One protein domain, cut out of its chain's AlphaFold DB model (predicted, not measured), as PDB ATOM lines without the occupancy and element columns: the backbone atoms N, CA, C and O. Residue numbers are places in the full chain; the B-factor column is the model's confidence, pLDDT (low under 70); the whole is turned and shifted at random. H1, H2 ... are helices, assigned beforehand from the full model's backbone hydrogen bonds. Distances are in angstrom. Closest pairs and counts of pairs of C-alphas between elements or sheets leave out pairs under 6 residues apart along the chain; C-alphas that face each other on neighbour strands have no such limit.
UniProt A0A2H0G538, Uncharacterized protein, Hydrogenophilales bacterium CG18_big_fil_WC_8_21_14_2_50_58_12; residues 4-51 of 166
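AT A GLANCE: This is residues 4 to 51 of the 166 residues of an uncharacterized protein of Hydrogenophilales bacterium CG18_big_fil_WC_8_21_14_2_50_58_12 (UniProt A0A2H0G538). This is a loose winding chain with little regular structure: residues 4 to 23 make a looped arm at one end, then three short helices follow an open bend, H1 and H2 first, with H3 folding back beyond H2. The printed part has 48 residues, with named helices H1, H2 and H3 in that order and no named strand; the class is all helix, though only 15 residues are in named elements. It is only just loose, close to compact, with a radius of gyration of the C-alphas of 11.8 A, and spans 36 by 18 by 13 A.

HOW THE PARTS SIT: H1, residues 24 to 27, is apart from H2, residues 33 to 37. H3, residues 44 to 49, is apart from both. Every O i to N i+4 pair is within hydrogen-bond range in H2 and H3; H1 is too short for such a pair.

IN THESE COORDINATES: H1 begins at C-alpha 24 (-43.606, -41.858, 30.122) and is 5.3 A long. H2 measures 6.2 A. H3 measures 8.9 A and ends at C-alpha 49 (-44.368, -27.976, 35.191).

THE WHOLE: The C-alphas farthest apart, of Thr 12 and Lys 40, are 36.4 A apart. The printed part has no cut. The link H1 to H2 is tight, H2 to H3 short. Residues 48 to 50 have pLDDT under 70.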
ATOM      1  N   SER A   4     -41.189 -33.960  45.377       83.44
ATOM      2  CA  SER A   4     -41.385 -35.238  46.064       83.44
ATOM      3  C   SER A   4     -42.494 -36.109  45.472       83.44
ATOM      4  O   SER A   4     -42.619 -37.260  45.862       83.44
ATOM      5  N   THR A   5     -43.295 -35.626  44.520       84.81
ATOM      6  CA  THR A   5     -44.247 -36.489  43.806       84.81
ATOM      7  C   THR A   5     -43.522 -37.468  42.879       84.81
ATOM      8  O   THR A   5     -43.867 -38.648  42.843       84.81
ATOM      9  N   CYS A   6     -42.474 -37.006  42.194       86.81
ATOM     10  CA  CYS A   6     -41.711 -37.804  41.229       86.81
ATOM     11  C   CYS A   6     -40.342 -38.235  41.767       86.81
ATOM     12  O   CYS A   6     -39.809 -39.261  41.345       86.81
ATOM     13  N   HIS A   7     -39.783 -37.473  42.709       87.38
ATOM     14  CA  HIS A   7     -38.460 -37.698  43.270       87.38
ATOM     15  C   HIS A   7     -38.512 -38.160  44.732       87.38
ATOM     16  O   HIS A   7     -39.356 -37.753  45.529       87.38
ATOM     17  N   ASP A   8     -37.589 -39.034  45.100       88.81
ATOM     18  CA  ASP A   8     -37.160 -39.257  46.469       88.81
ATOM     19  C   ASP A   8     -36.055 -38.248  46.793       88.81
ATOM     20  O   ASP A   8     -34.868 -38.522  46.644       88.81
ATOM     21  N   ILE A   9     -36.456 -37.030  47.163       85.19
ATOM     22  CA  ILE A   9     -35.563 -35.865  47.271       85.19
ATOM     23  C   ILE A   9     -34.502 -35.968  48.381       85.19
ATOM     24  O   ILE A   9     -33.619 -35.125  48.444       85.19
ATOM     25  N   HIS A  10     -34.587 -36.976  49.248       86.00
ATOM     26  CA  HIS A  10     -33.564 -37.310  50.246       86.00
ATOM     27  C   HIS A  10     -32.954 -38.699  49.979       86.00
ATOM     28  O   HIS A  10     -32.270 -39.277  50.822       86.00
ATOM     29  N   GLY A  11     -33.198 -39.260  48.798       84.81
ATOM     30  CA  GLY A  11     -32.627 -40.521  48.365       84.81
ATOM     31  C   GLY A  11     -31.144 -40.403  48.011       84.81
ATOM     32  O   GLY A  11     -30.534 -39.335  48.017       84.81
ATOM     33  N   THR A  12     -30.548 -41.538  47.660       83.06
ATOM     34  CA  THR A  12     -29.136 -41.629  47.249       83.06
ATOM     35  C   THR A  12     -28.962 -41.997  45.776       83.06
ATOM     36  O   THR A  12     -27.838 -42.100  45.290       83.06
ATOM     37  N   LYS A  13     -30.066 -42.217  45.050       83.19
ATOM     38  CA  LYS A  13     -30.044 -42.655  43.649       83.19
ATOM     39  C   LYS A  13     -29.749 -41.482  42.698       83.19
ATOM     40  O   LYS A  13     -30.261 -40.385  42.922       83.19
ATOM     41  N   PRO A  14     -29.012 -41.694  41.591       78.38
ATOM     42  CA  PRO A  14     -28.827 -40.673  40.561       78.38
ATOM     43  C   PRO A  14     -30.163 -40.103  40.067       78.38
ATOM     44  O   PRO A  14     -31.088 -40.850  39.748       78.38
ATOM     45  N   GLY A  15     -30.282 -38.774  40.047       81.44
ATOM     46  CA  GLY A  15     -31.506 -38.070  39.648       81.44
ATOM     47  C   GLY A  15     -32.682 -38.202  40.624       81.44
ATOM     48  O   GLY A  15     -33.725 -37.595  40.389       81.44
ATOM     49  N   LEU A  16     -32.532 -38.960  41.717       87.88
ATOM     50  CA  LEU A  16     -33.505 -39.085  42.801       87.88
ATOM     51  C   LEU A  16     -34.908 -39.511  42.346       87.88
ATOM     52  O   LEU A  16     -35.866 -39.236  43.042       87.88
ATOM     53  N   ILE A  17     -35.086 -40.143  41.185       88.62
ATOM     54  CA  ILE A  17     -36.422 -40.542  40.713       88.62
ATOM     55  C   ILE A  17     -36.968 -41.678  41.589       88.62
ATOM     56  O   ILE A  17     -36.250 -42.627  41.911       88.62
ATOM     57  N   ARG A  18     -38.254 -41.603  41.952       87.06
ATOM     58  CA  ARG A  18     -38.942 -42.666  42.695       87.06
ATOM     59  C   ARG A  18     -39.059 -43.930  41.847       87.06
ATOM     60  O   ARG A  18     -39.535 -43.898  40.715       87.06
ATOM     61  N   GLY A  19     -38.681 -45.063  42.436       87.69
ATOM     62  CA  GLY A  19     -38.736 -46.368  41.776       87.69
ATOM     63  C   GLY A  19     -37.830 -46.473  40.541       87.69
ATOM     64  O   GLY A  19     -36.893 -45.696  40.352       87.69
ATOM     65  N   GLU A  20     -38.114 -47.456  39.688       88.56
ATOM     66  CA  GLU A  20     -37.283 -47.784  38.515       88.56
ATOM     67  C   GLU A  20     -37.862 -47.274  37.184       88.56
ATOM     68  O   GLU A  20     -37.175 -47.273  36.167       88.56
ATOM     69  N   ARG A  21     -39.110 -46.783  37.175       90.88
ATOM     70  CA  ARG A  21     -39.763 -46.272  35.958       90.88
ATOM     71  C   ARG A  21     -39.174 -44.924  35.538       90.88
ATOM     72  O   ARG A  21     -38.803 -44.108  36.385       90.88
ATOM     73  N   ARG A  22     -39.078 -44.681  34.230       87.12
ATOM     74  CA  ARG A  22     -38.494 -43.464  33.639       87.12
ATOM     75  C   ARG A  22     -39.350 -42.970  32.477       87.12
ATOM     76  O   ARG A  22     -40.129 -43.729  31.909       87.12
ATOM     77  N   GLY A  23     -39.196 -41.693  32.124       84.31
ATOM     78  CA  GLY A  23     -39.948 -41.077  31.029       84.31
ATOM     79  C   GLY A  23     -41.459 -41.261  31.201       84.31
ATOM     80  O   GLY A  23     -41.981 -41.114  32.305       84.31
ATOM     81  N   LYS A  24     -42.151 -41.635  30.118       85.62
ATOM     82  CA  LYS A  24     -43.606 -41.858  30.122       85.62
ATOM     83  C   LYS A  24     -44.060 -42.899  31.154       85.62
ATOM     84  O   LYS A  24     -45.120 -42.733  31.746       85.62
ATOM     85  N   ASP A  25     -43.254 -43.930  31.414       90.31
ATOM     86  CA  ASP A  25     -43.645 -45.035  32.297       90.31
ATOM     87  C   ASP A  25     -43.751 -44.579  33.756       90.31
ATOM     88  O   ASP A  25     -44.499 -45.159  34.541       90.31
ATOM     89  N   LEU A  26     -43.025 -43.520  34.134       89.50
ATOM     90  CA  LEU A  26     -43.174 -42.900  35.448       89.50
ATOM     91  C   LEU A  26     -44.543 -42.227  35.580       89.50
ATOM     92  O   LEU A  26     -45.213 -42.400  36.590       89.50
ATOM     93  N   CYS A  27     -44.977 -41.496  34.553       87.50
ATOM     94  CA  CYS A  27     -46.290 -40.853  34.524       87.50
ATOM     95  C   CYS A  27     -47.410 -41.904  34.545       87.50
ATOM     96  O   CYS A  27     -48.386 -41.774  35.287       87.50
ATOM     97  N   LEU A  28     -47.212 -42.988  33.788       90.56
ATOM     98  CA  LEU A  28     -48.145 -44.110  33.703       90.56
ATOM     99  C   LEU A  28     -48.213 -44.963  34.981       90.56
ATOM    100  O   LEU A  28     -49.054 -45.848  35.098       90.56
ATOM    101  N   ALA A  29     -47.353 -44.698  35.969       90.88
ATOM    102  CA  ALA A  29     -47.447 -45.326  37.284       90.88
ATOM    103  C   ALA A  29     -48.720 -44.923  38.046       90.88
ATOM    104  O   ALA A  29     -49.139 -45.657  38.940       90.88
ATOM    105  N   CYS A  30     -49.285 -43.755  37.728       90.31
ATOM    106  CA  CYS A  30     -50.459 -43.201  38.404       90.31
ATOM    107  C   CYS A  30     -51.563 -42.758  37.436       90.31
ATOM    108  O   CYS A  30     -52.717 -42.670  37.843       90.31
ATOM    109  N   HIS A  31     -51.224 -42.475  36.180       91.25
ATOM    110  CA  HIS A  31     -52.167 -42.028  35.161       91.25
ATOM    111  C   HIS A  31     -52.303 -43.074  34.058       91.25
ATOM    112  O   HIS A  31     -51.338 -43.749  33.724       91.25
ATOM    113  N   ASP A  32     -53.476 -43.192  33.450       93.56
ATOM    114  CA  ASP A  32     -53.642 -43.995  32.240       93.56
ATOM    115  C   ASP A  32     -53.454 -43.139  30.976       93.56
ATOM    116  O   ASP A  32     -53.261 -41.922  31.020       93.56
ATOM    117  N   THR A  33     -53.483 -43.777  29.808       91.94
ATOM    118  CA  THR A  33     -53.385 -43.058  28.530       91.94
ATOM    119  C   THR A  33     -54.612 -42.192  28.251       91.94
ATOM    120  O   THR A  33     -54.489 -41.171  27.580       91.94
ATOM    121  N   ALA A  34     -55.790 -42.565  28.766       94.12
ATOM    122  CA  ALA A  34     -57.024 -41.805  28.575       94.12
ATOM    123  C   ALA A  34     -56.944 -40.424  29.241       94.12
ATOM    124  O   ALA A  34     -57.338 -39.426  28.635       94.12
ATOM    125  N   PHE A  35     -56.345 -40.350  30.432       91.75
ATOM    126  CA  PHE A  35     -56.036 -39.107  31.127       91.75
ATOM    127  C   PHE A  35     -55.249 -38.143  30.236       91.75
ATOM    128  O   PHE A  35     -55.676 -37.005  30.049       91.75
ATOM    129  N   PHE A  36     -54.149 -38.590  29.623       91.06
ATOM    130  CA  PHE A  36     -53.348 -37.728  28.746       91.06
ATOM    131  C   PHE A  36     -54.071 -37.371  27.447       91.06
ATOM    132  O   PHE A  36     -54.032 -36.217  27.034       91.06
ATOM    133  N   ASN A  37     -54.800 -38.313  26.846       91.19
ATOM    134  CA  ASN A  37     -55.565 -38.066  25.620       91.19
ATOM    135  C   ASN A  37     -56.679 -37.023  25.807       91.19
ATOM    136  O   ASN A  37     -57.081 -36.377  24.843       91.19
ATOM    137  N   SER A  38     -57.173 -36.848  27.035       93.62
ATOM    138  CA  SER A  38     -58.158 -35.811  27.358       93.62
ATOM    139  C   SER A  38     -57.573 -34.390  27.402       93.62
ATOM    140  O   SER A  38     -58.325 -33.416  27.433       93.62
ATOM    141  N   MET A  39     -56.244 -34.246  27.389       90.44
ATOM    142  CA  MET A  39     -55.567 -32.950  27.440       90.44
ATOM    143  C   MET A  39     -55.307 -32.404  26.042       90.44
ATOM    144  O   MET A  39     -54.863 -33.124  25.150       90.44
ATOM    145  N   LYS A  40     -55.482 -31.087  25.872       92.69
ATOM    146  CA  LYS A  40     -55.257 -30.397  24.590       92.69
ATOM    147  C   LYS A  40     -53.832 -30.575  24.047       92.69
ATOM    148  O   LYS A  40     -53.630 -30.539  22.840       92.69
ATOM    149  N   ASP A  41     -52.857 -30.740  24.932       90.25
ATOM    150  CA  ASP A  41     -51.437 -30.884  24.615       90.25
ATOM    151  C   ASP A  41     -50.890 -32.288  24.916       90.25
ATOM    152  O   ASP A  41     -49.675 -32.468  24.987       90.25
ATOM    153  N   ALA A  42     -51.768 -33.269  25.154       87.00
ATOM    154  CA  ALA A  42     -51.399 -34.633  25.530       87.00
ATOM    155  C   ALA A  42     -50.424 -34.735  26.731       87.00
ATOM    156  O   ALA A  42     -49.671 -35.703  26.845       87.00
ATOM    157  N   GLY A  43     -50.415 -33.746  27.637       82.69
ATOM    158  CA  GLY A  43     -49.606 -33.761  28.860       82.69
ATOM    159  C   GLY A  43     -48.198 -33.165  28.746       82.69
ATOM    160  O   GLY A  43     -47.421 -33.278  29.697       82.69
ATOM    161  N   VAL A  44     -47.851 -32.501  27.637       81.69
ATOM    162  CA  VAL A  44     -46.553 -31.809  27.468       81.69
ATOM    163  C   VAL A  44     -46.324 -30.749  28.557       81.69
ATOM    164  O   VAL A  44     -45.242 -30.678  29.147       81.69
ATOM    165  N   SER A  45     -47.348 -29.967  28.898       80.19
ATOM    166  CA  SER A  45     -47.286 -28.954  29.962       80.19
ATOM    167  C   SER A  45     -47.027 -29.542  31.353       80.19
ATOM    168  O   SER A  45     -46.352 -28.910  32.172       80.19
ATOM    169  N   LEU A  46     -47.490 -30.763  31.638       77.50
ATOM    170  CA  LEU A  46     -47.239 -31.435  32.918       77.50
ATOM    171  C   LEU A  46     -45.771 -31.837  33.077       77.50
ATOM    172  O   LEU A  46     -45.215 -31.700  34.167       77.50
ATOM    173  N   GLN A  47     -45.126 -32.275  31.992       70.69
ATOM    174  CA  GLN A  47     -43.694 -32.594  31.988       70.69
ATOM    175  C   GLN A  47     -42.844 -31.346  32.251       70.69
ATOM    176  O   GLN A  47     -41.851 -31.398  32.975       70.69
ATOM    177  N   GLN A  48     -43.266 -30.205  31.708       69.25
ATOM    178  CA  GLN A  48     -42.591 -28.922  31.897       69.25
ATOM    179  C   GLN A  48     -42.824 -28.363  33.306       69.25
ATOM    180  O   GLN A  48     -41.885 -27.902  33.948       69.25
ATOM    181  N   SER A  49     -44.032 -28.490  33.853       69.06
ATOM    182  CA  SER A  49     -44.368 -27.976  35.191       69.06
ATOM    183  C   SER A  49     -43.495 -28.555  36.317       69.06
ATOM    184  O   SER A  49     -43.292 -27.895  37.333       69.06
ATOM    185  N   GLY A  50     -42.958 -29.770  36.151       65.31
ATOM    186  CA  GLY A  50     -42.057 -30.391  37.130       65.31
ATOM    187  C   GLY A  50     -40.604 -29.896  37.089       65.31
ATOM    188  O   GLY A  50     -39.893 -30.044  38.082       65.31
ATOM    189  N   HIS A  51     -40.156 -29.312  35.971       71.50
ATOM    190  CA  HIS A  51     -38.738 -29.008  35.718       71.50
ATOM    191  C   HIS A  51     -38.458 -27.602  35.171       71.50
ATOM    192  O   HIS A  51     -37.292 -27.245  34.988       71.50
TER     193      HIS A  51